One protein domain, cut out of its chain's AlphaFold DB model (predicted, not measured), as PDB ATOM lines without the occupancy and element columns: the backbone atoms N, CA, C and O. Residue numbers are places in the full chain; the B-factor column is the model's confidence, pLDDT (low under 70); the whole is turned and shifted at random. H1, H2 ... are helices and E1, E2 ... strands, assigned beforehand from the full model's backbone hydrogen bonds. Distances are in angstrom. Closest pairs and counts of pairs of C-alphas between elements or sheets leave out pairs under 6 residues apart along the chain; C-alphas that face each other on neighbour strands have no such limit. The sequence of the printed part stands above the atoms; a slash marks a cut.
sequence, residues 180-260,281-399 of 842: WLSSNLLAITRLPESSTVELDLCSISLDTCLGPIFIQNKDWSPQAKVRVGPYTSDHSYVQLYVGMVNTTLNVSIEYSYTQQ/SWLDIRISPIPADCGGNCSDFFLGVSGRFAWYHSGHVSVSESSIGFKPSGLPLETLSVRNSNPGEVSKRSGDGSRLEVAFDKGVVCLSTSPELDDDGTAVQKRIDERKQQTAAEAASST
ATOM      1  N   TRP A 180     -55.374 -84.071  18.126       94.06
ATOM      2  CA  TRP A 180     -56.033 -85.105  18.934       94.06
ATOM      3  C   TRP A 180     -55.778 -86.536  18.463       94.06
ATOM      4  O   TRP A 180     -56.048 -87.465  19.219       94.06
ATOM      5  N   LEU A 181     -55.302 -86.730  17.231       93.94
ATOM      6  CA  LEU A 181     -55.017 -88.054  16.680       93.94
ATOM      7  C   LEU A 181     -53.637 -88.534  17.120       93.94
ATOM      8  O   LEU A 181     -52.646 -87.829  16.943       93.94
ATOM      9  N   SER A 182     -53.545 -89.768  17.605       91.69
ATOM     10  CA  SER A 182     -52.257 -90.428  17.855       91.69
ATOM     11  C   SER A 182     -51.424 -90.563  16.584       91.69
ATOM     12  O   SER A 182     -50.221 -90.344  16.608       91.69
ATOM     13  N   SER A 183     -52.071 -90.868  15.461       88.25
ATOM     14  CA  SER A 183     -51.423 -91.353  14.246       88.25
ATOM     15  C   SER A 183     -50.715 -90.292  13.405       88.25
ATOM     16  O   SER A 183     -49.898 -90.671  12.572       88.25
ATOM     17  N   ASN A 184     -51.025 -88.996  13.555       91.06
ATOM     18  CA  ASN A 184     -50.489 -87.954  12.674       91.06
ATOM     19  C   ASN A 184     -50.477 -86.556  13.320       91.06
ATOM     20  O   ASN A 184     -51.533 -85.998  13.614       91.06
ATOM     21  N   LEU A 185     -49.301 -85.934  13.447       91.62
ATOM     22  CA  LEU A 185     -49.178 -84.547  13.928       91.62
ATOM     23  C   LEU A 185     -49.528 -83.476  12.886       91.62
ATOM     24  O   LEU A 185     -49.764 -82.329  13.260       91.62
ATOM     25  N   LEU A 186     -49.582 -83.828  11.599       93.25
ATOM     26  CA  LEU A 186     -50.061 -82.935  10.534       93.25
ATOM     27  C   LEU A 186     -51.588 -82.947  10.384       93.25
ATOM     28  O   LEU A 186     -52.124 -82.282   9.498       93.25
ATOM     29  N   ALA A 187     -52.286 -83.687  11.247       94.06
ATOM     30  CA  ALA A 187     -53.733 -83.673  11.333       94.06
ATOM     31  C   ALA A 187     -54.194 -82.795  12.506       94.06
ATOM     32  O   ALA A 187     -53.773 -82.978  13.652       94.06
ATOM     33  N   ILE A 188     -55.087 -81.851  12.215       94.19
ATOM     34  CA  ILE A 188     -55.733 -80.997  13.215       94.19
ATOM     35  C   ILE A 188     -57.214 -81.357  13.217       94.19
ATOM     36  O   ILE A 188     -57.910 -81.196  12.213       94.19
ATOM     37  N   THR A 189     -57.695 -81.856  14.350       94.31
ATOM     38  CA  THR A 189     -59.063 -82.350  14.515       94.31
ATOM     39  C   THR A 189     -59.846 -81.408  15.418       94.31
ATOM     40  O   THR A 189     -59.318 -80.886  16.397       94.31
ATOM     41  N   ARG A 190     -61.121 -81.188  15.108       93.12
ATOM     42  CA  ARG A 190     -62.069 -80.481  15.968       93.12
ATOM     43  C   ARG A 190     -62.890 -81.487  16.758       93.12
ATOM     44  O   ARG A 190     -63.596 -82.290  16.151       93.12
ATOM     45  N   LEU A 191     -62.831 -81.439  18.083       91.19
ATOM     46  CA  LEU A 191     -63.721 -82.224  18.939       91.19
ATOM     47  C   LEU A 191     -64.942 -81.396  19.366       91.19
ATOM     48  O   LEU A 191     -64.794 -80.199  19.638       91.19
ATOM     49  N   PRO A 192     -66.128 -82.025  19.481       90.31
ATOM     50  CA  PRO A 192     -66.428 -83.458  19.303       90.31
ATOM     51  C   PRO A 192     -66.795 -83.866  17.863       90.31
ATOM     52  O   PRO A 192     -67.152 -85.017  17.621       90.31
ATOM     53  N   GLU A 193     -66.810 -82.932  16.908       90.12
ATOM     54  CA  GLU A 193     -67.321 -83.190  15.555       90.12
ATOM     55  C   GLU A 193     -66.436 -84.123  14.729       90.12
ATOM     56  O   GLU A 193     -66.881 -84.657  13.712       90.12
ATOM     57  N   SER A 194     -65.191 -84.302  15.161       93.50
ATOM     58  CA  SER A 194     -64.149 -85.101  14.520       93.50
ATOM     59  C   SER A 194     -63.801 -84.618  13.109       93.50
ATOM     60  O   SER A 194     -63.215 -85.361  12.319       93.50
ATOM     61  N   SER A 195     -64.130 -83.359  12.789       94.25
ATOM     62  CA  SER A 195     -63.723 -82.703  11.539       94.25
ATOM     63  C   SER A 195     -62.210 -82.559  11.547       94.25
ATOM     64  O   SER A 195     -61.665 -81.941  12.458       94.25
ATOM     65  N   THR A 196     -61.534 -83.161  10.577       95.19
ATOM     66  CA  THR A 196     -60.075 -83.268  10.555       95.19
ATOM     67  C   THR A 196     -59.530 -82.656   9.278       95.19
ATOM     68  O   THR A 196     -59.937 -83.043   8.181       95.19
ATOM     69  N   VAL A 197     -58.614 -81.707   9.444       94.56
ATOM     70  CA  VAL A 197     -57.801 -81.121   8.377       94.56
ATOM     71  C   VAL A 197     -56.473 -81.859   8.363       94.56
ATOM     72  O   VAL A 197     -55.799 -81.891   9.392       94.56
ATOM     73  N   GLU A 198     -56.096 -82.431   7.225       94.50
ATOM     74  CA  GLU A 198     -54.791 -83.073   7.050       94.50
ATOM     75  C   GLU A 198     -53.926 -82.246   6.101       94.50
ATOM     76  O   GLU A 198     -54.395 -81.748   5.070       94.50
ATOM     77  N   LEU A 199     -52.669 -82.066   6.500       94.00
ATOM     78  CA  LEU A 199     -51.663 -81.311   5.766       94.00
ATOM     79  C   LEU A 199     -50.608 -82.274   5.216       94.00
ATOM     80  O   LEU A 199     -49.974 -82.992   5.980       94.00
ATOM     81  N   ASP A 200     -50.364 -82.228   3.909       92.62
ATOM     82  CA  ASP A 200     -49.327 -83.020   3.244       92.62
ATOM     83  C   ASP A 200     -48.243 -82.089   2.688       92.62
ATOM     84  O   ASP A 200     -48.519 -81.243   1.835       92.62
ATOM     85  N   LEU A 201     -46.990 -82.238   3.123       93.06
ATOM     86  CA  LEU A 201     -45.860 -81.520   2.516       93.06
ATOM     87  C   LEU A 201     -45.287 -82.360   1.373       93.06
ATOM     88  O   LEU A 201     -44.800 -83.463   1.615       93.06
ATOM     89  N   CYS A 202     -45.335 -81.854   0.142       92.00
ATOM     90  CA  CYS A 202     -45.012 -82.628  -1.055       92.00
ATOM     91  C   CYS A 202     -43.869 -82.025  -1.876       92.00
ATOM     92  O   CYS A 202     -43.762 -80.805  -1.994       92.00
ATOM     93  N   SER A 203     -43.068 -82.894  -2.502       91.12
ATOM     94  CA  SER A 203     -42.074 -82.564  -3.531       91.12
ATOM     95  C   SER A 203     -42.525 -83.099  -4.893       91.12
ATOM     96  O   SER A 203     -42.934 -84.257  -5.031       91.12
ATOM     97  N   ILE A 204     -42.446 -82.243  -5.910       88.56
ATOM     98  CA  ILE A 204     -42.771 -82.564  -7.300       88.56
ATOM     99  C   ILE A 204     -41.677 -83.459  -7.881       88.56
ATOM    100  O   ILE A 204     -41.991 -84.519  -8.421       88.56
ATOM    101  N   SER A 205     -40.410 -83.066  -7.743       89.00
ATOM    102  CA  SER A 205     -39.259 -83.772  -8.312       89.00
ATOM    103  C   SER A 205     -39.061 -85.170  -7.737       89.00
ATOM    104  O   SER A 205     -38.688 -86.078  -8.479       89.00
ATOM    105  N   LEU A 206     -39.334 -85.355  -6.442       89.44
ATOM    106  CA  LEU A 206     -39.219 -86.656  -5.781       89.44
ATOM    107  C   LEU A 206     -40.458 -87.534  -5.946       89.44
ATOM    108  O   LEU A 206     -40.397 -88.716  -5.626       89.44
ATOM    109  N   ASP A 207     -41.563 -86.983  -6.444       88.31
ATOM    110  CA  ASP A 207     -42.849 -87.674  -6.536       88.31
ATOM    111  C   ASP A 207     -43.393 -88.150  -5.160       88.31
ATOM    112  O   ASP A 207     -44.113 -89.141  -5.072       88.31
ATOM    113  N   THR A 208     -43.090 -87.435  -4.069       89.12
ATOM    114  CA  THR A 208     -43.405 -87.868  -2.688       89.12
ATOM    115  C   THR A 208     -44.077 -86.783  -1.853       89.12
ATOM    116  O   THR A 208     -43.717 -85.612  -1.956       89.12
ATOM    117  N   CYS A 209     -44.975 -87.188  -0.952       90.12
ATOM    118  CA  CYS A 209     -45.504 -86.360   0.132       90.12
ATOM    119  C   CYS A 209     -45.131 -86.974   1.481       90.12
ATOM    120  O   CYS A 209     -45.041 -88.199   1.590       90.12
ATOM    121  N   LEU A 210     -44.939 -86.141   2.505       90.12
ATOM    122  CA  LEU A 210     -44.854 -86.629   3.877       90.12
ATOM    123  C   LEU A 210     -46.175 -87.306   4.245       90.12
ATOM    124  O   LEU A 210     -47.237 -86.713   4.082       90.12
ATOM    125  N   GLY A 211     -46.088 -88.553   4.708       75.12
ATOM    126  CA  GLY A 211     -47.218 -89.261   5.299       75.12
ATOM    127  C   GLY A 211     -47.471 -88.812   6.740       75.12
ATOM    128  O   GLY A 211     -46.986 -87.756   7.152       75.12
ATOM    129  N   PRO A 212     -48.187 -89.628   7.534       84.81
ATOM    130  CA  PRO A 212     -48.331 -89.372   8.955       84.81
ATOM    131  C   PRO A 212     -46.964 -89.183   9.610       84.81
ATOM    132  O   PRO A 212     -46.070 -90.014   9.421       84.81
ATOM    133  N   ILE A 213     -46.796 -88.078  10.338       90.69
ATOM    134  CA  ILE A 213     -45.546 -87.788  11.044       90.69
ATOM    135  C   ILE A 213     -45.741 -87.895  12.550       90.69
ATOM    136  O   ILE A 213     -46.772 -87.493  13.100       90.69
ATOM    137  N   PHE A 214     -44.685 -88.353  13.202       90.12
ATOM    138  CA  PHE A 214     -44.550 -88.438  14.643       90.12
ATOM    139  C   PHE A 214     -43.437 -87.498  15.111       90.12
ATOM    140  O   PHE A 214     -42.513 -87.173  14.368       90.12
ATOM    141  N   ILE A 215     -43.553 -87.028  16.349       87.62
ATOM    142  CA  ILE A 215     -42.527 -86.217  17.024       87.62
ATOM    143  C   ILE A 215     -41.399 -87.093  17.573       87.62
ATOM    144  O   ILE A 215     -40.296 -86.617  17.836       87.62
ATOM    145  N   GLN A 216     -41.697 -88.377  17.747       85.88
ATOM    146  CA  GLN A 216     -40.755 -89.413  18.113       85.88
ATOM    147  C   GLN A 216     -39.678 -89.579  17.028       85.88
ATOM    148  O   GLN A 216     -39.706 -88.927  15.987       85.88
ATOM    149  N   ASN A 217     -38.679 -90.408  17.316       75.69
ATOM    150  CA  ASN A 217     -37.409 -90.451  16.597       75.69
ATOM    151  C   ASN A 217     -37.520 -90.710  15.068       75.69
ATOM    152  O   ASN A 217     -38.579 -90.989  14.499       75.69
ATOM    153  N   LYS A 218     -36.360 -90.671  14.398       64.44
ATOM    154  CA  LYS A 218     -36.212 -90.917  12.952       64.44
ATOM    155  C   LYS A 218     -36.824 -92.240  12.464       64.44
ATOM    156  O   LYS A 218     -37.125 -92.335  11.281       64.44
ATOM    157  N   ASP A 219     -37.003 -93.249  13.315       77.81
ATOM    158  CA  ASP A 219     -37.419 -94.583  12.874       77.81
ATOM    159  C   ASP A 219     -38.927 -94.642  12.584       77.81
ATOM    160  O   ASP A 219     -39.354 -95.320  11.647       77.81
ATOM    161  N   TRP A 220     -39.734 -93.850  13.301       82.12
ATOM    162  CA  TRP A 220     -41.181 -93.740  13.070       82.12
ATOM    163  C   TRP A 220     -41.545 -92.821  11.906       82.12
ATOM    164  O   TRP A 220     -42.620 -92.932  11.316       82.12
ATOM    165  N   SER A 221     -40.676 -91.869  11.577       85.50
ATOM    166  CA  SER A 221     -40.900 -90.890  10.510       85.50
ATOM    167  C   SER A 221     -39.605 -90.586   9.751       85.50
ATOM    168  O   SER A 221     -39.175 -89.436   9.712       85.50
ATOM    169  N   PRO A 222     -38.994 -91.575   9.066       87.56
ATOM    170  CA  PRO A 222     -37.661 -91.429   8.461       87.56
ATOM    171  C   PRO A 222     -37.600 -90.402   7.328       87.56
ATOM    172  O   PRO A 222     -36.523 -90.000   6.893       87.56
ATOM    173  N   GLN A 223     -38.763 -89.974   6.839       89.81
ATOM    174  CA  GLN A 223     -38.904 -88.976   5.784       89.81
ATOM    175  C   GLN A 223     -39.017 -87.545   6.334       89.81
ATOM    176  O   GLN A 223     -38.899 -86.594   5.561       89.81
ATOM    177  N   ALA A 224     -39.214 -87.374   7.646       91.31
ATOM    178  CA  ALA A 224     -39.445 -86.084   8.286       91.31
ATOM    179  C   ALA A 224     -38.411 -85.782   9.383       91.31
ATOM    180  O   ALA A 224     -37.892 -86.663  10.060       91.31
ATOM    181  N   LYS A 225     -38.131 -84.495   9.578       89.69
ATOM    182  CA  LYS A 225     -37.448 -83.954  10.757       89.69
ATOM    183  C   LYS A 225     -38.447 -83.099  11.512       89.69
ATOM    184  O   LYS A 225     -38.892 -82.087  10.975       89.69
ATOM    185  N   VAL A 226     -38.789 -83.492  12.731       90.56
ATOM    186  CA  VAL A 226     -39.802 -82.807  13.536       90.56
ATOM    187  C   VAL A 226     -39.137 -82.126  14.722       90.56
ATOM    188  O   VAL A 226     -38.276 -82.700  15.381       90.56
ATOM    189  N   ARG A 227     -39.516 -80.878  14.990       90.56
ATOM    190  CA  ARG A 227     -39.096 -80.143  16.187       90.56
ATOM    191  C   ARG A 227     -40.278 -79.375  16.746       90.56
ATOM    192  O   ARG A 227     -40.956 -78.655  16.016       90.56
ATOM    193  N   VAL A 228     -40.484 -79.465  18.055       91.88
ATOM    194  CA  VAL A 228     -41.570 -78.735  18.713       91.88
ATOM    195  C   VAL A 228     -41.244 -77.285  18.994       91.88
ATOM    196  O   VAL A 228     -40.119 -76.921  19.352       91.88
ATOM    197  N   GLY A 229     -42.269 -76.458  18.843       90.62
ATOM    198  CA  GLY A 229     -42.342 -75.109  19.368       90.62
ATOM    199  C   GLY A 229     -43.304 -75.017  20.560       90.62
ATOM    200  O   GLY A 229     -43.654 -76.035  21.168       90.62
ATOM    201  N   PRO A 230     -43.706 -73.788  20.925       88.44
ATOM    202  CA  PRO A 230     -44.666 -73.564  22.000       88.44
ATOM    203  C   PRO A 230     -46.011 -74.261  21.759       88.44
ATOM    204  O   PRO A 230     -46.465 -74.372  20.622       88.44
ATOM    205  N   TYR A 231     -46.651 -74.675  22.852       89.81
ATOM    206  CA  TYR A 231     -47.990 -75.264  22.884       89.81
ATOM    207  C   TYR A 231     -48.691 -74.757  24.153       89.81
ATOM    208  O   TYR A 231     -48.187 -74.966  25.259       89.81
ATOM    209  N   THR A 232     -49.812 -74.048  24.011       84.50
ATOM    210  CA  THR A 232     -50.637 -73.610  25.149       84.50
ATOM    211  C   THR A 232     -51.474 -74.738  25.747       84.50
ATOM    212  O   THR A 232     -51.956 -75.622  25.046       84.50
ATOM    213  N   SER A 233     -51.725 -74.662  27.053       77.50
ATOM    214  CA  SER A 233     -52.553 -75.622  27.795       77.50
ATOM    215  C   SER A 233     -53.990 -75.748  27.281       77.50
ATOM    216  O   SER A 233     -54.591 -76.806  27.384       77.50
ATOM    217  N   ASP A 234     -54.540 -74.675  26.722       77.38
ATOM    218  CA  ASP A 234     -55.913 -74.581  26.217       77.38
ATOM    219  C   ASP A 234     -56.026 -74.825  24.700       77.38
ATOM    220  O   ASP A 234     -57.070 -74.550  24.109       77.38
ATOM    221  N   HIS A 235     -54.947 -75.281  24.051       81.38
ATOM    222  CA  HIS A 235     -54.849 -75.492  22.598       81.38
ATOM    223  C   HIS A 235     -55.026 -74.233  21.729       81.38
ATOM    224  O   HIS A 235     -55.055 -74.320  20.499       81.38
ATOM    225  N   SER A 236     -55.113 -73.049  22.336       85.00
ATOM    226  CA  SER A 236     -55.284 -71.781  21.627       85.00
ATOM    227  C   SER A 236     -54.093 -71.373  20.758       85.00
ATOM    228  O   SER A 236     -54.290 -70.575  19.844       85.00
ATOM    229  N   TYR A 237     -52.883 -71.889  20.999       90.88
ATOM    230  CA  TYR A 237     -51.729 -71.691  20.122       90.88
ATOM    231  C   TYR A 237     -50.750 -72.859  20.163       90.88
ATOM    232  O   TYR A 237     -50.352 -73.322  21.236       90.88
ATOM    233  N   VAL A 238     -50.308 -73.275  18.978       92.25
ATOM    234  CA  VAL A 238     -49.315 -74.331  18.778       92.25
ATOM    235  C   VAL A 238     -48.369 -73.958  17.645       92.25
ATOM    236  O   VAL A 238     -48.783 -73.377  16.641       92.25
ATOM    237  N   GLN A 239     -47.098 -74.331  17.786       93.94
ATOM    238  CA  GLN A 239     -46.097 -74.228  16.731       93.94
ATOM    239  C   GLN A 239     -45.315 -75.537  16.577       93.94
ATOM    240  O   GLN A 239     -44.729 -76.040  17.534       93.94
ATOM    241  N   LEU A 240     -45.240 -76.038  15.348       94.31
ATOM    242  CA  LEU A 240     -44.482 -77.218  14.945       94.31
ATOM    243  C   LEU A 240     -43.512 -76.848  13.824       94.31
ATOM    244  O   LEU A 240     -43.864 -76.091  12.923       94.31
ATOM    245  N   TYR A 241     -42.307 -77.404  13.840       94.56
ATOM    246  CA  TYR A 241     -41.361 -77.291  12.735       94.56
ATOM    247  C   TYR A 241     -41.202 -78.653  12.072       94.56
ATOM    248  O   TYR A 241     -40.934 -79.642  12.756       94.56
ATOM    249  N   VAL A 242     -41.353 -78.698  10.749       94.56
ATOM    250  CA  VAL A 242     -41.287 -79.936   9.963       94.56
ATOM    251  C   VAL A 242     -40.365 -79.732   8.770       94.56
ATOM    252  O   VAL A 242     -40.555 -78.809   7.982       94.56
ATOM    253  N   GLY A 243     -39.357 -80.586   8.638       92.69
ATOM    254  CA  GLY A 243     -38.459 -80.647   7.487       92.69
ATOM    255  C   GLY A 243     -38.619 -81.949   6.718       92.69
ATOM    256  O   GLY A 243     -38.780 -82.999   7.332       92.69
ATOM    257  N   MET A 244     -38.539 -81.905   5.390       92.62
ATOM    258  CA  MET A 244     -38.558 -83.105   4.549       92.62
ATOM    259  C   MET A 244     -37.123 -83.570   4.270       92.62
ATOM    260  O   MET A 244     -36.295 -82.827   3.731       92.62
ATOM    261  N   VAL A 245     -36.804 -84.805   4.663       90.50
ATOM    262  CA  VAL A 245     -35.464 -85.395   4.510       90.50
ATOM    263  C   VAL A 245     -35.087 -85.476   3.025       90.50
ATOM    264  O   VAL A 245     -35.940 -85.691   2.172       90.50
ATOM    265  N   ASN A 246     -33.801 -85.290   2.712       89.69
ATOM    266  CA  ASN A 246     -33.258 -85.223   1.343       89.69
ATOM    267  C   ASN A 246     -33.790 -84.062   0.484       89.69
ATOM    268  O   ASN A 246     -33.585 -84.053  -0.728       89.69
ATOM    269  N   THR A 247     -34.409 -83.056   1.102       90.62
ATOM    270  CA  THR A 247     -34.842 -81.824   0.434       90.62
ATOM    271  C   THR A 247     -34.368 -80.588   1.199       90.62
ATOM    272  O   THR A 247     -33.811 -80.684   2.295       90.62
ATOM    273  N   THR A 248     -34.591 -79.409   0.620       90.25
ATOM    274  CA  THR A 248     -34.366 -78.111   1.272       90.25
ATOM    275  C   THR A 248     -35.600 -77.585   2.011       90.25
ATOM    276  O   THR A 248     -35.518 -76.529   2.640       90.25
ATOM    277  N   LEU A 249     -36.738 -78.286   1.950       91.56
ATOM    278  CA  LEU A 249     -37.989 -77.820   2.537       91.56
ATOM    279  C   LEU A 249     -37.982 -78.028   4.054       91.56
ATOM    280  O   LEU A 249     -38.052 -79.157   4.538       91.56
ATOM    281  N   ASN A 250     -37.985 -76.921   4.795       93.56
ATOM    282  CA  ASN A 250     -38.437 -76.880   6.182       93.56
ATOM    283  C   ASN A 250     -39.563 -75.862   6.298       93.56
ATOM    284  O   ASN A 250     -39.524 -74.825   5.637       93.56
ATOM    285  N   VAL A 251     -40.543 -76.131   7.150       94.19
ATOM    286  CA  VAL A 251     -41.665 -75.232   7.409       94.19
ATOM    287  C   VAL A 251     -41.881 -75.051   8.907       94.19
ATOM    288  O   VAL A 251     -41.668 -75.971   9.695       94.19
ATOM    289  N   SER A 252     -42.331 -73.863   9.300       95.19
ATOM    290  CA  SER A 252     -43.032 -73.637  10.565       95.19
ATOM    291  C   SER A 252     -44.528 -73.712  10.298       95.19
ATOM    292  O   SER A 252     -45.034 -72.969   9.460       95.19
ATOM    293  N   ILE A 253     -45.220 -74.575  11.030       95.12
ATOM    294  CA  ILE A 253     -46.673 -74.704  11.052       95.12
ATOM    295  C   ILE A 253     -47.138 -74.138  12.388       95.12
ATOM    296  O   ILE A 253     -46.833 -74.684  13.446       95.12
ATOM    297  N   GLU A 254     -47.838 -73.016  12.343       94.62
ATOM    298  CA  GLU A 254     -48.468 -72.390  13.501       94.62
ATOM    299  C   GLU A 254     -49.976 -72.549  13.360       94.62
ATOM    300  O   GLU A 254     -50.508 -72.319  12.275       94.62
ATOM    301  N   TYR A 255     -50.677 -72.904  14.432       91.38
ATOM    302  CA  TYR A 255     -52.124 -72.747  14.460       91.38
ATOM    303  C   TYR A 255     -52.575 -72.056  15.734       91.38
ATOM    304  O   TYR A 255     -51.977 -72.226  16.797       91.38
ATOM    305  N   SER A 256     -53.631 -71.259  15.614       88.75
ATOM    306  CA  SER A 256     -54.299 -70.638  16.745       88.75
ATOM    307  C   SER A 256     -55.792 -70.895  16.716       88.75
ATOM    308  O   SER A 256     -56.426 -70.888  15.659       88.75
ATOM    309  N   TYR A 257     -56.347 -71.073  17.904       79.44
ATOM    310  CA  TYR A 257     -57.766 -71.239  18.142       79.44
ATOM    311  C   TYR A 257     -58.241 -70.130  19.077       79.44
ATOM    312  O   TYR A 257     -57.783 -70.015  20.214       79.44
ATOM    313  N   THR A 258     -59.168 -69.298  18.599       66.75
ATOM    314  CA  THR A 258     -59.775 -68.259  19.438       66.75
ATOM    315  C   THR A 258     -61.121 -68.750  19.942       66.75
ATOM    316  O   THR A 258     -62.098 -68.782  19.196       66.75
ATOM    317  N   GLN A 259     -61.201 -69.084  21.227       57.03
ATOM    318  CA  GLN A 259     -62.480 -69.146  21.921       57.03
ATOM    319  C   GLN A 259     -62.799 -67.718  22.374       57.03
ATOM    320  O   GLN A 259     -62.081 -67.169  23.208       57.03
ATOM    321  N   GLN A 260     -63.833 -67.068  21.827       46.81
ATOM    322  CA  GLN A 260     -64.272 -65.784  22.386       46.81
ATOM    323  C   GLN A 260     -64.731 -66.003  23.837       46.81
ATOM    324  O   GLN A 260     -65.865 -66.409  24.091       46.81
ATOM    325  N   SER A 281     -65.957 -69.650  17.249       67.12
ATOM    326  CA  SER A 281     -64.552 -69.999  17.359       67.12
ATOM    327  C   SER A 281     -63.947 -70.186  15.975       67.12
ATOM    328  O   SER A 281     -64.578 -70.756  15.083       67.12
ATOM    329  N   TRP A 282     -62.742 -69.649  15.786       84.00
ATOM    330  CA  TRP A 282     -62.017 -69.716  14.520       84.00
ATOM    331  C   TRP A 282     -60.732 -70.508  14.696       84.00
ATOM    332  O   TRP A 282     -60.032 -70.342  15.698       84.00
ATOM    333  N   LEU A 283     -60.445 -71.351  13.711       90.94
ATOM    334  CA  LEU A 283     -59.140 -71.950  13.494       90.94
ATOM    335  C   LEU A 283     -58.390 -71.074  12.501       90.94
ATOM    336  O   LEU A 283     -58.919 -70.787  11.431       90.94
ATOM    337  N   ASP A 284     -57.165 -70.705  12.841       93.06
ATOM    338  CA  ASP A 284     -56.206 -70.078  11.941       93.06
ATOM    339  C   ASP A 284     -54.966 -70.964  11.867       93.06
ATOM    340  O   ASP A 284     -54.452 -71.374  12.903       93.06
ATOM    341  N   ILE A 285     -54.480 -71.257  10.664       94.00
ATOM    342  CA  ILE A 285     -53.242 -72.006  10.432       94.00
ATOM    343  C   ILE A 285     -52.355 -71.179   9.513       94.00
ATOM    344  O   ILE A 285     -52.811 -70.665   8.493       94.00
ATOM    345  N   ARG A 286     -51.071 -71.100   9.839       93.75
ATOM    346  CA  ARG A 286     -50.042 -70.463   9.029       93.75
ATOM    347  C   ARG A 286     -48.888 -71.430   8.808       93.75
ATOM    348  O   ARG A 286     -48.256 -71.877   9.762       93.75
ATOM    349  N   ILE A 287     -48.570 -71.691   7.545       93.94
ATOM    350  CA  ILE A 287     -47.442 -72.521   7.124       93.94
ATOM    351  C   ILE A 287     -46.416 -71.634   6.419       93.94
ATOM    352  O   ILE A 287     -46.702 -71.042   5.379       93.94
ATOM    353  N   SER A 288     -45.217 -71.540   6.992       91.88
ATOM    354  CA  SER A 288     -44.139 -70.663   6.513       91.88
ATOM    355  C   SER A 288     -42.874 -71.460   6.186       91.88
ATOM    356  O   SER A 288     -42.326 -72.074   7.103       91.88
ATOM    357  N   PRO A 289     -42.366 -71.429   4.939       90.81
ATOM    358  CA  PRO A 289     -41.065 -72.007   4.600       90.81
ATOM    359  C   PRO A 289     -39.892 -71.352   5.349       90.81
ATOM    360  O   PRO A 289     -39.895 -70.146   5.603       90.81
ATOM    361  N   ILE A 290     -38.877 -72.148   5.699       90.00
ATOM    362  CA  ILE A 290     -37.656 -71.730   6.401       90.00
ATOM    363  C   ILE A 290     -36.421 -72.354   5.710       90.00
ATOM    364  O   ILE A 290     -36.185 -73.557   5.856       90.00
ATOM    365  N   PRO A 291     -35.583 -71.562   5.010       87.81
ATOM    366  CA  PRO A 291     -35.770 -70.143   4.686       87.81
ATOM    367  C   PRO A 291     -36.978 -69.914   3.760       87.81
ATOM    368  O   PRO A 291     -37.482 -70.848   3.141       87.81
ATOM    369  N   ALA A 292     -37.436 -68.662   3.662       85.12
ATOM    370  CA  ALA A 292     -38.656 -68.296   2.931       85.12
ATOM    371  C   ALA A 292     -38.637 -68.656   1.430       85.12
ATOM    372  O   ALA A 292     -39.692 -68.744   0.815       85.12
ATOM    373  N   ASP A 293     -37.454 -68.866   0.849       83.06
ATOM    374  CA  ASP A 293     -37.242 -69.275  -0.542       83.06
ATOM    375  C   ASP A 293     -37.037 -70.796  -0.709       83.06
ATOM    376  O   ASP A 293     -36.666 -71.258  -1.790       83.06
ATOM    377  N   CYS A 294     -37.271 -71.590   0.345       84.62
ATOM    378  CA  CYS A 294     -37.091 -73.046   0.372       84.62
ATOM    379  C   CYS A 294     -35.684 -73.473  -0.081       84.62
ATOM    380  O   CYS A 294     -35.522 -74.487  -0.761       84.62
ATOM    381  N   GLY A 295     -34.662 -72.666   0.219       84.56
ATOM    382  CA  GLY A 295     -33.295 -72.900  -0.251       84.56
ATOM    383  C   GLY A 295     -33.112 -72.646  -1.751       84.56
ATOM    384  O   GLY A 295     -32.227 -73.240  -2.364       84.56
ATOM    385  N   GLY A 296     -33.956 -71.797  -2.343       84.00
ATOM    386  CA  GLY A 296     -33.915 -71.382  -3.744       84.00
ATOM    387  C   GLY A 296     -34.775 -72.210  -4.706       84.00
ATOM    388  O   GLY A 296     -34.688 -71.988  -5.911       84.00
ATOM    389  N   ASN A 297     -35.586 -73.155  -4.215       84.44
ATOM    390  CA  ASN A 297     -36.357 -74.084  -5.057       84.44
ATOM    391  C   ASN A 297     -37.808 -74.303  -4.579       84.44
ATOM    392  O   ASN A 297     -38.331 -75.411  -4.675       84.44
ATOM    393  N   CYS A 298     -38.486 -73.274  -4.052       84.44
ATOM    394  CA  CYS A 298     -39.875 -73.428  -3.584       84.44
ATOM    395  C   CYS A 298     -40.851 -73.944  -4.657       84.44
ATOM    396  O   CYS A 298     -41.857 -74.553  -4.308       84.44
ATOM    397  N   SER A 299     -40.568 -73.730  -5.947       86.19
ATOM    398  CA  SER A 299     -41.388 -74.242  -7.053       86.19
ATOM    399  C   SER A 299     -41.468 -75.766  -7.118       86.19
ATOM    400  O   SER A 299     -42.364 -76.285  -7.773       86.19
ATOM    401  N   ASP A 300     -40.548 -76.478  -6.461       88.31
ATOM    402  CA  ASP A 300     -40.590 -77.936  -6.359       88.31
ATOM    403  C   ASP A 300     -41.544 -78.439  -5.271       88.31
ATOM    404  O   ASP A 300     -41.821 -79.633  -5.210       88.31
ATOM    405  N   PHE A 301     -42.051 -77.562  -4.403       90.31
ATOM    406  CA  PHE A 301     -42.838 -77.970  -3.248       90.31
ATOM    407  C   PHE A 301     -44.263 -77.424  -3.295       90.31
ATOM    408  O   PHE A 301     -44.523 -76.292  -3.710       90.31
ATOM    409  N   PHE A 302     -45.202 -78.219  -2.792       89.88
ATOM    410  CA  PHE A 302     -46.584 -77.797  -2.583       89.88
ATOM    411  C   PHE A 302     -47.154 -78.405  -1.298       89.88
ATOM    412  O   PHE A 302     -46.678 -79.429  -0.808       89.88
ATOM    413  N   LEU A 303     -48.177 -77.750  -0.758       90.94
ATOM    414  CA  LEU A 303     -48.992 -78.216   0.353       90.94
ATOM    415  C   LEU A 303     -50.255 -78.885  -0.196       90.94
ATOM    416  O   LEU A 303     -51.032 -78.251  -0.912       90.94
ATOM    417  N   GLY A 304     -50.474 -80.145   0.160       91.56
ATOM    418  CA  GLY A 304     -51.777 -80.790   0.074       91.56
ATOM    419  C   GLY A 304     -52.615 -80.436   1.301       91.56
ATOM    420  O   GLY A 304     -52.122 -80.513   2.423       91.56
ATOM    421  N   VAL A 305     -53.870 -80.043   1.098       92.75
ATOM    422  CA  VAL A 305     -54.844 -79.849   2.180       92.75
ATOM    423  C   VAL A 305     -56.060 -80.709   1.881       92.75
ATOM    424  O   VAL A 305     -56.715 -80.531   0.849       92.75
ATOM    425  N   SER A 306     -56.375 -81.635   2.777       92.94
ATOM    426  CA  SER A 306     -57.535 -82.514   2.657       92.94
ATOM    427  C   SER A 306     -58.399 -82.457   3.918       92.94
ATOM    428  O   SER A 306     -57.993 -81.955   4.970       92.94
ATOM    429  N   GLY A 307     -59.649 -82.899   3.780       93.44
ATOM    430  CA  GLY A 307     -60.614 -82.934   4.868       93.44
ATOM    431  C   GLY A 307     -61.237 -84.315   5.005       93.44
ATOM    432  O   GLY A 307     -61.602 -84.936   4.007       93.44
ATOM    433  N   ARG A 308     -61.414 -84.774   6.243       94.25
ATOM    434  CA  ARG A 308     -62.162 -85.997   6.569       94.25
ATOM    435  C   ARG A 308     -62.820 -85.908   7.943       94.25
ATOM    436  O   ARG A 308     -62.627 -84.943   8.678       94.25
ATOM    437  N   PHE A 309     -63.576 -86.943   8.297       93.75
ATOM    438  CA  PHE A 309     -64.089 -87.149   9.647       93.75
ATOM    439  C   PHE A 309     -63.367 -88.337  10.297       93.75
ATOM    440  O   PHE A 309     -63.303 -89.415   9.704       93.75
ATOM    441  N   ALA A 310     -62.794 -88.138  11.485       94.00
ATOM    442  CA  ALA A 310     -62.098 -89.187  12.235       94.00
ATOM    443  C   ALA A 310     -63.071 -90.141  12.950       94.00
ATOM    444  O   ALA A 310     -64.241 -89.812  13.160       94.00
ATOM    445  N   TRP A 311     -62.589 -91.338  13.304       92.38
ATOM    446  CA  TRP A 311     -63.326 -92.352  14.087       92.38
ATOM    447  C   TRP A 311     -64.719 -92.703  13.548       92.38
ATOM    448  O   TRP A 311     -65.672 -92.905  14.300       92.38
ATOM    449  N   TYR A 312     -64.844 -92.749  12.221       91.38
ATOM    450  CA  TYR A 312     -66.092 -93.032  11.502       91.38
ATOM    451  C   TYR A 312     -67.229 -92.029  11.732       91.38
ATOM    452  O   TYR A 312     -68.369 -92.314  11.345       91.38
ATOM    453  N   HIS A 313     -66.943 -90.857  12.308       91.38
ATOM    454  CA  HIS A 313     -67.916 -89.774  12.355       91.38
ATOM    455  C   HIS A 313     -68.420 -89.455  10.948       91.38
ATOM    456  O   HIS A 313     -67.718 -89.582   9.945       91.38
ATOM    457  N   SER A 314     -69.684 -89.061  10.874       88.81
ATOM    458  CA  SER A 314     -70.377 -88.907   9.605       88.81
ATOM    459  C   SER A 314     -70.501 -87.447   9.206       88.81
ATOM    460  O   SER A 314     -70.939 -86.596   9.984       88.81
ATOM    461  N   GLY A 315     -70.260 -87.161   7.937       90.06
ATOM    462  CA  GLY A 315     -70.496 -85.844   7.373       90.06
ATOM    463  C   GLY A 315     -70.143 -85.800   5.900       90.06
ATOM    464  O   GLY A 315     -69.785 -86.809   5.295       90.06
ATOM    465  N   HIS A 316     -70.267 -84.616   5.321       92.19
ATOM    466  CA  HIS A 316     -69.880 -84.364   3.943       92.19
ATOM    467  C   HIS A 316     -68.712 -83.386   3.913       92.19
ATOM    468  O   HIS A 316     -68.783 -82.326   4.538       92.19
ATOM    469  N   VAL A 317     -67.661 -83.756   3.183       93.38
ATOM    470  CA  VAL A 317     -66.540 -82.873   2.868       93.38
ATOM    471  C   VAL A 317     -66.707 -82.394   1.434       93.38
ATOM    472  O   VAL A 317     -66.914 -83.207   0.532       93.38
ATOM    473  N   SER A 318     -66.633 -81.085   1.224       93.31
ATOM    474  CA  SER A 318     -66.601 -80.482  -0.107       93.31
ATOM    475  C   SER A 318     -65.280 -79.758  -0.324       93.31
ATOM    476  O   SER A 318     -64.774 -79.096   0.576       93.31
ATOM    477  N   VAL A 319     -64.728 -79.859  -1.528       90.94
ATOM    478  CA  VAL A 319     -63.487 -79.178  -1.909       90.94
ATOM    479  C   VAL A 319     -63.809 -78.210  -3.046       90.94
ATOM    480  O   VAL A 319     -64.433 -78.595  -4.034       90.94
ATOM    481  N   SER A 320     -63.455 -76.935  -2.875       88.75
ATOM    482  CA  SER A 320     -63.564 -75.898  -3.911       88.75
ATOM    483  C   SER A 320     -62.184 -75.589  -4.507       88.75
ATOM    484  O   SER A 320     -61.256 -76.364  -4.329       88.75
ATOM    485  N   GLU A 321     -62.013 -74.475  -5.220       83.44
ATOM    486  CA  GLU A 321     -60.679 -74.038  -5.667       83.44
ATOM    487  C   GLU A 321     -59.826 -73.451  -4.532       83.44
ATOM    488  O   GLU A 321     -58.605 -73.398  -4.647       83.44
ATOM    489  N   SER A 322     -60.450 -72.986  -3.445       86.94
ATOM    490  CA  SER A 322     -59.752 -72.269  -2.366       86.94
ATOM    491  C   SER A 322     -60.349 -72.501  -0.976       86.94
ATOM    492  O   SER A 322     -60.140 -71.702  -0.061       86.94
ATOM    493  N   SER A 323     -61.131 -73.565  -0.796       90.81
ATOM    494  CA  SER A 323     -61.733 -73.890   0.497       90.81
ATOM    495  C   SER A 323     -62.081 -75.367   0.636       90.81
ATOM    496  O   SER A 323     -62.382 -76.041  -0.350       90.81
ATOM    497  N   ILE A 324     -62.131 -75.833   1.881       93.44
ATOM    498  CA  ILE A 324     -62.676 -77.134   2.275       93.44
ATOM    499  C   ILE A 324     -63.894 -76.885   3.163       93.44
ATOM    500  O   ILE A 324     -63.811 -76.173   4.160       93.44
ATOM    501  N   GLY A 325     -65.044 -77.434   2.791       93.69
ATOM    502  CA  GLY A 325     -66.263 -77.395   3.587       93.69
ATOM    503  C   GLY A 325     -66.417 -78.664   4.418       93.69
ATOM    504  O   GLY A 325     -66.414 -79.756   3.860       93.69
ATOM    505  N   PHE A 326     -66.617 -78.524   5.725       94.06
ATOM    506  CA  PHE A 326     -66.956 -79.604   6.649       94.06
ATOM    507  C   PHE A 326     -68.417 -79.470   7.062       94.06
ATOM    508  O   PHE A 326     -68.795 -78.524   7.749       94.06
ATOM    509  N   LYS A 327     -69.267 -80.412   6.655       93.31
ATOM    510  CA  LYS A 327     -70.663 -80.488   7.103       93.31
ATOM    511  C   LYS A 327     -70.865 -81.759   7.928       93.31
ATOM    512  O   LYS A 327     -71.268 -82.778   7.351       93.31
ATOM    513  N   PRO A 328     -70.572 -81.739   9.243       91.94
ATOM    514  CA  PRO A 328     -70.875 -82.871  10.107       91.94
ATOM    515  C   PRO A 328     -72.380 -83.152  10.092       91.94
ATOM    516  O   PRO A 328     -73.213 -82.254   9.930       91.94
ATOM    517  N   SER A 329     -72.759 -84.414  10.243       89.94
ATOM    518  CA  SER A 329     -74.164 -84.807  10.136       89.94
ATOM    519  C   SER A 329     -74.999 -84.201  11.258       89.94
ATOM    520  O   SER A 329     -74.683 -84.360  12.434       89.94
ATOM    521  N   GLY A 330     -76.084 -83.519  10.888       86.50
ATOM    522  CA  GLY A 330     -76.954 -82.826  11.842       86.50
ATOM    523  C   GLY A 330     -76.394 -81.499  12.366       86.50
ATOM    524  O   GLY A 330     -77.039 -80.876  13.207       86.50
ATOM    525  N   LEU A 331     -75.237 -81.049  11.867       88.88
ATOM    526  CA  LEU A 331     -74.597 -79.791  12.253       88.88
ATOM    527  C   LEU A 331     -74.432 -78.839  11.048       88.88
ATOM    528  O   LEU A 331     -74.518 -79.267   9.890       88.88
ATOM    529  N   PRO A 332     -74.255 -77.525  11.295       89.62
ATOM    530  CA  PRO A 332     -74.006 -76.545  10.240       89.62
ATOM    531  C   PRO A 332     -72.716 -76.819   9.452       89.62
ATOM    532  O   PRO A 332     -71.792 -77.447   9.955       89.62
ATOM    533  N   LEU A 333     -72.660 -76.310   8.215       90.69
ATOM    534  CA  LEU A 333     -71.435 -76.295   7.414       90.69
ATOM    535  C   LEU A 333     -70.431 -75.310   8.029       90.69
ATOM    536  O   LEU A 333     -70.744 -74.130   8.183       90.69
ATOM    537  N   GLU A 334     -69.224 -75.782   8.296       90.12
ATOM    538  CA  GLU A 334     -68.040 -74.972   8.564       90.12
ATOM    539  C   GLU A 334     -67.168 -74.943   7.306       90.12
ATOM    540  O   GLU A 334     -67.097 -75.922   6.567       90.12
ATOM    541  N   THR A 335     -66.538 -73.811   7.005       92.50
ATOM    542  CA  THR A 335     -65.683 -73.668   5.819       92.50
ATOM    543  C   THR A 335     -64.294 -73.246   6.250       92.50
ATOM    544  O   THR A 335     -64.144 -72.212   6.887       92.50
ATOM    545  N   LEU A 336     -63.290 -74.030   5.870       92.81
ATOM    546  CA  LEU A 336     -61.882 -73.687   5.966       92.81
ATOM    547  C   LEU A 336     -61.450 -73.054   4.644       92.81
ATOM    548  O   LEU A 336     -61.336 -73.736   3.626       92.81
ATOM    549  N   SER A 337     -61.233 -71.748   4.648       92.31
ATOM    550  CA  SER A 337     -60.693 -71.025   3.500       92.31
ATOM    551  C   SER A 337     -59.176 -71.168   3.463       92.31
ATOM    552  O   SER A 337     -58.528 -71.123   4.504       92.31
ATOM    553  N   VAL A 338     -58.611 -71.314   2.267       88.88
ATOM    554  CA  VAL A 338     -57.171 -71.440   2.028       88.88
ATOM    555  C   VAL A 338     -56.721 -70.295   1.128       88.88
ATOM    556  O   VAL A 338     -57.328 -70.029   0.084       88.88
ATOM    557  N   ARG A 339     -55.667 -69.588   1.535       84.94
ATOM    558  CA  ARG A 339     -55.040 -68.510   0.766       84.94
ATOM    559  C   ARG A 339     -53.535 -68.691   0.731       84.94
ATOM    560  O   ARG A 339     -52.913 -69.137   1.694       84.94
ATOM    561  N   ASN A 340     -52.967 -68.320  -0.403       75.81
ATOM    562  CA  ASN A 340     -51.538 -68.176  -0.571       75.81
ATOM    563  C   ASN A 340     -51.261 -66.692  -0.778       75.81
ATOM    564  O   ASN A 340     -51.866 -66.085  -1.660       75.81
ATOM    565  N   SER A 341     -50.334 -66.154   0.014       63.78
ATOM    566  CA  SER A 341     -49.896 -64.758  -0.066       63.78
ATOM    567  C   SER A 341     -49.473 -64.301  -1.471       63.78
ATOM    568  O   SER A 341     -49.481 -63.103  -1.751       63.78
ATOM    569  N   ASN A 342     -49.146 -65.231  -2.381       59.88
ATOM    570  CA  ASN A 342     -48.915 -64.939  -3.793       59.88
ATOM    571  C   ASN A 342     -49.164 -66.189  -4.676       59.88
ATOM    572  O   ASN A 342     -48.346 -67.109  -4.677       59.88
ATOM    573  N   PRO A 343     -50.275 -66.274  -5.432       55.41
ATOM    574  CA  PRO A 343     -50.654 -67.496  -6.142       55.41
ATOM    575  C   PRO A 343     -49.734 -67.790  -7.345       55.41
ATOM    576  O   PRO A 343     -49.742 -67.082  -8.355       55.41
ATOM    577  N   GLY A 344     -48.931 -68.852  -7.248       55.81
ATOM    578  CA  GLY A 344     -48.244 -69.491  -8.378       55.81
ATOM    579  C   GLY A 344     -49.097 -70.565  -9.064       55.81
ATOM    580  O   GLY A 344     -50.105 -71.018  -8.519       55.81
ATOM    581  N   GLU A 345     -48.697 -70.996 -10.264       57.41
ATOM    582  CA  GLU A 345     -49.317 -72.153 -10.923       57.41
ATOM    583  C   GLU A 345     -48.745 -73.447 -10.330       57.41
ATOM    584  O   GLU A 345     -47.575 -73.773 -10.527       57.41
ATOM    585  N   VAL A 346     -49.575 -74.217  -9.621       59.34
ATOM    586  CA  VAL A 346     -49.258 -75.618  -9.325       59.34
ATOM    587  C   VAL A 346     -49.437 -76.396 -10.623       59.34
ATOM    588  O   VAL A 346     -50.515 -76.366 -11.222       59.34
ATOM    589  N   SER A 347     -48.409 -77.134 -11.043       53.78
ATOM    590  CA  SER A 347     -48.576 -78.188 -12.047       53.78
ATOM    591  C   SER A 347     -49.465 -79.265 -11.428       53.78
ATOM    592  O   SER A 347     -48.947 -80.186 -10.802       53.78
ATOM    593  N   LYS A 348     -50.797 -79.099 -11.502       52.72
ATOM    594  CA  LYS A 348     -51.764 -80.027 -10.898       52.72
ATOM    595  C   LYS A 348     -51.360 -81.438 -11.287       52.72
ATOM    596  O   LYS A 348     -51.317 -81.750 -12.483       52.72
ATOM    597  N   ARG A 349     -51.097 -82.301 -10.303       54.31
ATOM    598  CA  ARG A 349     -51.076 -83.728 -10.614       54.31
ATOM    599  C   ARG A 349     -52.447 -84.069 -11.169       54.31
ATOM    600  O   ARG A 349     -53.476 -83.672 -10.627       54.31
ATOM    601  N   SER A 350     -52.481 -84.784 -12.282       45.69
ATOM    602  CA  SER A 350     -53.723 -85.358 -12.782       45.69
ATOM    603  C   SER A 350     -54.286 -86.317 -11.720       45.69
ATOM    604  O   SER A 350     -53.791 -87.436 -11.619       45.69
ATOM    605  N   GLY A 351     -55.276 -85.909 -10.912       49.78
ATOM    606  CA  GLY A 351     -55.898 -86.835  -9.956       49.78
ATOM    607  C   GLY A 351     -56.880 -86.260  -8.925       49.78
ATOM    608  O   GLY A 351     -56.495 -85.520  -8.031       49.78
ATOM    609  N   ASP A 352     -58.132 -86.720  -9.036       54.44
ATOM    610  CA  ASP A 352     -59.212 -86.875  -8.034       54.44
ATOM    611  C   ASP A 352     -59.993 -85.653  -7.494       54.44
ATOM    612  O   ASP A 352     -61.197 -85.758  -7.289       54.44
ATOM    613  N   GLY A 353     -59.418 -84.462  -7.313       63.16
ATOM    614  CA  GLY A 353     -60.198 -83.323  -6.769       63.16
ATOM    615  C   GLY A 353     -60.686 -83.514  -5.319       63.16
ATOM    616  O   GLY A 353     -61.520 -82.749  -4.837       63.16
ATOM    617  N   SER A 354     -60.140 -84.508  -4.615       76.81
ATOM    618  CA  SER A 354     -60.388 -84.826  -3.203       76.81
ATOM    619  C   SER A 354     -59.533 -84.009  -2.223       76.81
ATOM    620  O   SER A 354     -59.770 -84.055  -1.016       76.81
ATOM    621  N   ARG A 355     -58.570 -83.226  -2.725       85.88
ATOM    622  CA  ARG A 355     -57.694 -82.340  -1.942       85.88
ATOM    623  C   ARG A 355     -57.378 -81.038  -2.681       85.88
ATOM    624  O   ARG A 355     -57.417 -80.995  -3.911       85.88
ATOM    625  N   LEU A 356     -57.022 -80.000  -1.928       88.38
ATOM    626  CA  LEU A 356     -56.442 -78.757  -2.441       88.38
ATOM    627  C   LEU A 356     -54.925 -78.896  -2.550       88.38
ATOM    628  O   LEU A 356     -54.291 -79.396  -1.628       88.38
ATOM    629  N   GLU A 357     -54.343 -78.405  -3.642       87.75
ATOM    630  CA  GLU A 357     -52.890 -78.326  -3.822       87.75
ATOM    631  C   GLU A 357     -52.479 -76.854  -3.910       87.75
ATOM    632  O   GLU A 357     -52.987 -76.113  -4.755       87.75
ATOM    633  N   VAL A 358     -51.574 -76.420  -3.031       86.88
ATOM    634  CA  VAL A 358     -51.140 -75.021  -2.904       86.88
ATOM    635  C   VAL A 358     -49.621 -74.942  -3.038       86.88
ATOM    636  O   VAL A 358     -48.903 -75.496  -2.214       86.88
ATOM    637  N   ALA A 359     -49.109 -74.259  -4.067       83.12
ATOM    638  CA  ALA A 359     -47.665 -74.119  -4.286       83.12
ATOM    639  C   ALA A 359     -46.983 -73.376  -3.126       83.12
ATOM    640  O   ALA A 359     -47.525 -72.390  -2.632       83.12
ATOM    641  N   PHE A 360     -45.761 -73.773  -2.763       80.00
ATOM    642  CA  PHE A 360     -44.901 -72.962  -1.891       80.00
ATOM    643  C   PHE A 360     -44.128 -71.878  -2.656       80.00
ATOM    644  O   PHE A 360     -43.498 -71.037  -2.019       80.00
ATOM    645  N   ASP A 361     -44.169 -71.885  -3.999       65.25
ATOM    646  CA  ASP A 361     -43.265 -71.152  -4.904       65.25
ATOM    647  C   ASP A 361     -43.093 -69.649  -4.619       65.25
ATOM    648  O   ASP A 361     -42.090 -69.072  -5.048       65.25
ATOM    649  N   LYS A 362     -44.021 -69.018  -3.887       61.78
ATOM    650  CA  LYS A 362     -44.046 -67.567  -3.673       61.78
ATOM    651  C   LYS A 362     -44.498 -67.083  -2.281       61.78
ATOM    652  O   LYS A 362     -44.760 -65.885  -2.159       61.78
ATOM    653  N   GLY A 363     -44.540 -67.916  -1.228       72.12
ATOM    654  CA  GLY A 363     -44.708 -67.392   0.144       72.12
ATOM    655  C   GLY A 363     -45.383 -68.287   1.191       72.12
ATOM    656  O   GLY A 363     -45.306 -69.511   1.160       72.12
ATOM    657  N   VAL A 364     -46.003 -67.626   2.174       85.56
ATOM    658  CA  VAL A 364     -46.717 -68.227   3.314       85.56
ATOM    659  C   VAL A 364     -48.106 -68.693   2.872       85.56
ATOM    660  O   VAL A 364     -48.793 -67.982   2.128       85.56
ATOM    661  N   VAL A 365     -48.527 -69.861   3.364       89.56
ATOM    662  CA  VAL A 365     -49.885 -70.391   3.184       89.56
ATOM    663  C   VAL A 365     -50.681 -70.185   4.468       89.56
ATOM    664  O   VAL A 365     -50.237 -70.583   5.547       89.56
ATOM    665  N   CYS A 366     -51.863 -69.586   4.348       91.81
ATOM    666  CA  CYS A 366     -52.768 -69.317   5.460       91.81
ATOM    667  C   CYS A 366     -54.095 -70.053   5.254       91.81
ATOM    668  O   CYS A 366     -54.678 -70.018   4.169       91.81
ATOM    669  N   LEU A 367     -54.587 -70.702   6.306       92.62
ATOM    670  CA  LEU A 367     -55.900 -71.334   6.343       92.62
ATOM    671  C   LEU A 367     -56.708 -70.720   7.482       92.62
ATOM    672  O   LEU A 367     -56.154 -70.447   8.544       92.62
ATOM    673  N   SER A 368     -58.007 -70.508   7.281       92.88
ATOM    674  CA  SER A 368     -58.867 -69.983   8.340       92.88
ATOM    675  C   SER A 368     -60.314 -70.440   8.226       92.88
ATOM    676  O   SER A 368     -60.863 -70.489   7.124       92.88
ATOM    677  N   THR A 369     -60.950 -70.733   9.362       90.81
ATOM    678  CA  THR A 369     -62.417 -70.869   9.445       90.81
ATOM    679  C   THR A 369     -63.122 -69.542   9.728       90.81
ATOM    680  O   THR A 369     -64.353 -69.475   9.737       90.81
ATOM    681  N   SER A 370     -62.358 -68.460   9.917       86.88
ATOM    682  CA  SER A 370     -62.904 -67.110   9.966       86.88
ATOM    683  C   SER A 370     -63.426 -66.692   8.587       86.88
ATOM    684  O   SER A 370     -62.765 -66.942   7.575       86.88
ATOM    685  N   PRO A 371     -64.575 -65.994   8.519       77.81
ATOM    686  CA  PRO A 371     -65.008 -65.348   7.283       77.81
ATOM    687  C   PRO A 371     -64.070 -64.200   6.862       77.81
ATOM    688  O   PRO A 371     -64.124 -63.761   5.715       77.81
ATOM    689  N   GLU A 372     -63.216 -63.714   7.768       73.25
ATOM    690  CA  GLU A 372     -62.244 -62.641   7.543       73.25
ATOM    691  C   GLU A 372     -60.859 -63.220   7.204       73.25
ATOM    692  O   GLU A 372     -59.941 -63.234   8.038       73.25
ATOM    693  N   LEU A 373     -60.725 -63.712   5.971       76.44
ATOM    694  CA  LEU A 373     -59.449 -64.101   5.375       76.44
ATOM    695  C   LEU A 373     -59.151 -63.180   4.186       76.44
ATOM    696  O   LEU A 373     -59.875 -63.191   3.189       76.44
ATOM    697  N   ASP A 374     -58.114 -62.361   4.324       76.44
ATOM    698  CA  ASP A 374     -57.590 -61.500   3.269       76.44
ATOM    699  C   ASP A 374     -56.771 -62.292   2.243       76.44
ATOM    700  O   ASP A 374     -56.310 -63.406   2.500       76.44
ATOM    701  N   ASP A 375     -56.608 -61.714   1.051       69.56
ATOM    702  CA  ASP A 375     -55.954 -62.386  -0.076       69.56
ATOM    703  C   ASP A 375     -54.480 -62.713   0.203       69.56
ATOM    704  O   ASP A 375     -53.966 -63.699  -0.324       69.56
ATOM    705  N   ASP A 376     -53.814 -61.925   1.054       71.44
ATOM    706  CA  ASP A 376     -52.401 -62.094   1.399       71.44
ATOM    707  C   ASP A 376     -52.150 -62.832   2.732       71.44
ATOM    708  O   ASP A 376     -51.001 -63.127   3.067       71.44
ATOM    709  N   GLY A 377     -53.207 -63.174   3.481       77.06
ATOM    710  CA  GLY A 377     -53.119 -63.871   4.765       77.06
ATOM    711  C   GLY A 377     -52.647 -63.013   5.949       77.06
ATOM    712  O   GLY A 377     -52.349 -63.574   7.012       77.06
ATOM    713  N   THR A 378     -52.576 -61.684   5.811       83.06
ATOM    714  CA  THR A 378     -52.147 -60.758   6.878       83.06
ATOM    715  C   THR A 378     -53.071 -60.796   8.099       83.06
ATOM    716  O   THR A 378     -52.610 -60.658   9.236       83.06
ATOM    717  N   ALA A 379     -54.369 -61.035   7.918       85.38
ATOM    718  CA  ALA A 379     -55.320 -61.154   9.020       85.38
ATOM    719  C   ALA A 379     -55.026 -62.387   9.890       85.38
ATOM    720  O   ALA A 379     -55.021 -62.288  11.119       85.38
ATOM    721  N   VAL A 380     -54.719 -63.526   9.258       88.75
ATOM    722  CA  VAL A 380     -54.287 -64.758   9.946       88.75
ATOM    723  C   VAL A 380     -52.968 -64.531  10.668       88.75
ATOM    724  O   VAL A 380     -52.855 -64.865  11.846       88.75
ATOM    725  N   GLN A 381     -51.999 -63.904   9.993       87.12
ATOM    726  CA  GLN A 381     -50.717 -63.538  10.591       87.12
ATOM    727  C   GLN A 381     -50.913 -62.758  11.889       87.12
ATOM    728  O   GLN A 381     -50.373 -63.126  12.928       87.12
ATOM    729  N   LYS A 382     -51.716 -61.693  11.827       88.06
ATOM    730  CA  LYS A 382     -51.967 -60.811  12.961       88.06
ATOM    731  C   LYS A 382     -52.584 -61.567  14.138       88.06
ATOM    732  O   LYS A 382     -52.110 -61.404  15.257       88.06
ATOM    733  N   ARG A 383     -53.605 -62.399  13.899       88.88
ATOM    734  CA  ARG A 383     -54.269 -63.175  14.962       88.88
ATOM    735  C   ARG A 383     -53.328 -64.201  15.599       88.88
ATOM    736  O   ARG A 383     -53.287 -64.307  16.824       88.88
ATOM    737  N   ILE A 384     -52.522 -64.890  14.789       90.25
ATOM    738  CA  ILE A 384     -51.501 -65.824  15.281       90.25
ATOM    739  C   ILE A 384     -50.435 -65.093  16.103       90.25
ATOM    740  O   ILE A 384     -50.101 -65.551  17.193       90.25
ATOM    741  N   ASP A 385     -49.929 -63.950  15.635       89.75
ATOM    742  CA  ASP A 385     -48.922 -63.168  16.361       89.75
ATOM    743  C   ASP A 385     -49.467 -62.617  17.683       89.75
ATOM    744  O   ASP A 385     -48.783 -62.680  18.707       89.75
ATOM    745  N   GLU A 386     -50.705 -62.115  17.688       87.94
ATOM    746  CA  GLU A 386     -51.394 -61.671  18.902       87.94
ATOM    747  C   GLU A 386     -51.518 -62.817  19.906       87.94
ATOM    748  O   GLU A 386     -51.162 -62.651  21.077       87.94
ATOM    749  N   ARG A 387     -51.955 -64.003  19.464       88.06
ATOM    750  CA  ARG A 387     -52.079 -65.151  20.362       88.06
ATOM    751  C   ARG A 387     -50.720 -65.651  20.842       88.06
ATOM    752  O   ARG A 387     -50.564 -65.882  22.034       88.06
ATOM    753  N   LYS A 388     -49.712 -65.717  19.973       88.25
ATOM    754  CA  LYS A 388     -48.331 -66.068  20.336       88.25
ATOM    755  C   LYS A 388     -47.762 -65.134  21.406       88.25
ATOM    756  O   LYS A 388     -47.109 -65.590  22.346       88.25
ATOM    757  N   GLN A 389     -48.019 -63.829  21.293       86.88
ATOM    758  CA  GLN A 389     -47.631 -62.848  22.311       86.88
ATOM    759  C   GLN A 389     -48.377 -63.073  23.630       86.88
ATOM    760  O   GLN A 389     -47.755 -63.018  24.692       86.88
ATOM    761  N   GLN A 390     -49.679 -63.367  23.580       84.44
ATOM    762  CA  GLN A 390     -50.458 -63.708  24.774       84.44
ATOM    763  C   GLN A 390     -49.941 -64.987  25.438       84.44
ATOM    764  O   GLN A 390     -49.721 -64.982  26.643       84.44
ATOM    765  N   THR A 391     -49.637 -66.035  24.671       81.00
ATOM    766  CA  THR A 391     -49.011 -67.269  25.163       81.00
ATOM    767  C   THR A 391     -47.693 -66.990  25.872       81.00
ATOM    768  O   THR A 391     -47.449 -67.515  26.956       81.00
ATOM    769  N   ALA A 392     -46.833 -66.149  25.291       81.06
ATOM    770  CA  ALA A 392     -45.575 -65.771  25.925       81.06
ATOM    771  C   ALA A 392     -45.808 -65.015  27.247       81.06
ATOM    772  O   ALA A 392     -45.106 -65.261  28.228       81.06
ATOM    773  N   ALA A 393     -46.812 -64.135  27.295       81.19
ATOM    774  CA  ALA A 393     -47.187 -63.403  28.503       81.19
ATOM    775  C   ALA A 393     -47.807 -64.310  29.585       81.19
ATOM    776  O   ALA A 393     -47.489 -64.159  30.764       81.19
ATOM    777  N   GLU A 394     -48.657 -65.264  29.203       77.81
ATOM    778  CA  GLU A 394     -49.249 -66.275  30.087       77.81
ATOM    779  C   GLU A 394     -48.177 -67.201  30.653       77.81
ATOM    780  O   GLU A 394     -48.133 -67.410  31.865       77.81
ATOM    781  N   ALA A 395     -47.261 -67.681  29.805       75.19
ATOM    782  CA  ALA A 395     -46.115 -68.474  30.227       75.19
ATOM    783  C   ALA A 395     -45.291 -67.707  31.268       75.19
ATOM    784  O   ALA A 395     -45.135 -68.212  32.377       75.19
ATOM    785  N   ALA A 396     -44.893 -66.466  30.960       76.06
ATOM    786  CA  ALA A 396     -44.153 -65.597  31.876       76.06
ATOM    787  C   ALA A 396     -44.923 -65.288  33.172       76.06
ATOM    788  O   ALA A 396     -44.321 -65.098  34.224       76.06
ATOM    789  N   SER A 397     -46.259 -65.213  33.123       76.25
ATOM    790  CA  SER A 397     -47.078 -65.022  34.322       76.25
ATOM    791  C   SER A 397     -47.160 -66.286  35.174       76.25
ATOM    792  O   SER A 397     -47.108 -66.187  36.396       76.25
ATOM    793  N   SER A 398     -47.285 -67.455  34.545       69.69
ATOM    794  CA  SER A 398     -47.355 -68.757  35.220       69.69
ATOM    795  C   SER A 398     -46.025 -69.187  35.843       69.69
ATOM    796  O   SER A 398     -46.005 -70.074  36.685       69.69
ATOM    797  N   THR A 399     -44.925 -68.552  35.438       70.19
ATOM    798  CA  THR A 399     -43.564 -68.814  35.918       70.19
ATOM    799  C   THR A 399     -43.047 -67.696  36.820       70.19
ATOM    800  O   THR A 399     -41.878 -67.715  37.171       70.19
TER     801      THR A 399
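What this domain is: This is residues 180 to 260 and 281 to 399 of the 842 residues of the protein "Alpha,alpha-trehalase" of Lotharella globosa (UniProt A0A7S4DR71). What shape does the chain make? A large eight-stranded sheet, E3 to E6, E12, E10, E9 and E8, curls over a smaller four-stranded sheet, E1, E2, E7 and E11, so that the two are partly face to face as a loose sandwich, with helix H1 laid across the other face of the large sheet. What is it made of? The printed part has 200 residues, with twelve named strands E1 to E12 in chain order and then the one named helix H1. The sheet orders are E3 - E4 - E5 - E6 - E12 - E10 - E9 - E8 and E1 - E2 - E7 - E11, both antiparallel throughout, and the class is mostly strand. How large is it? It is compact, with a radius of gyration of the C-alphas of 16.4 A and spans of 43 by 43 by 36 A.

Where its parts are: Where do the first strands run? E1, residues 187 to 191, begins at C-alpha 187 (-53.733, -83.673, 11.333), and E2, residues 195 to 203, is 26.4 A long. E3 is residues 224 to 231, E4 residues 237 to 244, 23.4 A, and E5, the longest strand by residues, is residues 250 to 259, 29.8 A. What comes after the cut? E6, residues 281 to 289, is 26.8 A long, and E7, residues 301 to 309, 26.5 A. E8 is residues 315 to 319, E9 residues 323 to 328 and E10 residues 334 to 340. Which elements come last? E11 is residues 355 to 359 and E12 residues 365 to 368. H1, residues 378 to 398, is 29.8 A long and ends at C-alpha 398 (-47.355, -68.757, 35.220).

How they stand to each other: How is the large sheet built? E3, E4, E5 form a meander, each strand the antiparallel neighbour of the one before, and E8, E9, E10 form another. Within hydrogen-bond range are N 227 and O 241 of E3 and E4, 2.9 A, N 253 and O 240 of E5 and E4, 2.8 A, and N 285 and O 367 of E6 and E12, 2.8 A. The sheet is strongly twisted, and E10 pairs staggered, with E9 over residues 334 to 337, N 336 to O 324 2.8 A, and with E12 over 337 to 340, N 339 to O 366 2.8 A. How is the small sheet built? E1 and E2 are a hairpin, with N 190 and O 195 2.8 A apart. E7 is antiparallel to E2, N 200 and O 304 2.9 A apart, and to E11, N 305 and O 356 2.8 A apart. Where do the sheets come closest? The closest C-alphas of E7 and E8 are Gly 307 and Val 317, 6.3 A; E7 and E12 are only just apart, closest 8.4 A. Where is H1? H1 is on the large sheet, making two layers with it, a helix on one face of a sheet; its height over the sheet is 8.6 A and it runs across the strands, at 66 degrees to E4 on the local plane. The closest C-alphas of H1 and E5 are Ile 384 and Ser 256, 5.8 A. In H1 every O i to N i+4 pair is within hydrogen-bond range.

The domain as a whole: Which C-alphas are farthest apart? Those of Ser 350 and Thr 399, 52.4 A. Is the printed part cut? Residues 261 to 280 are not printed, and C-alphas 260 and 281 are 6.6 A apart across the cut. Which links are long? Those from E2 to E3, E6 to E7 and E10 to E11. Where is confidence low? The mean pLDDT of the printed part is 85.1, and 22 residues are under 70, among them 258 to 260 and 341 to 353.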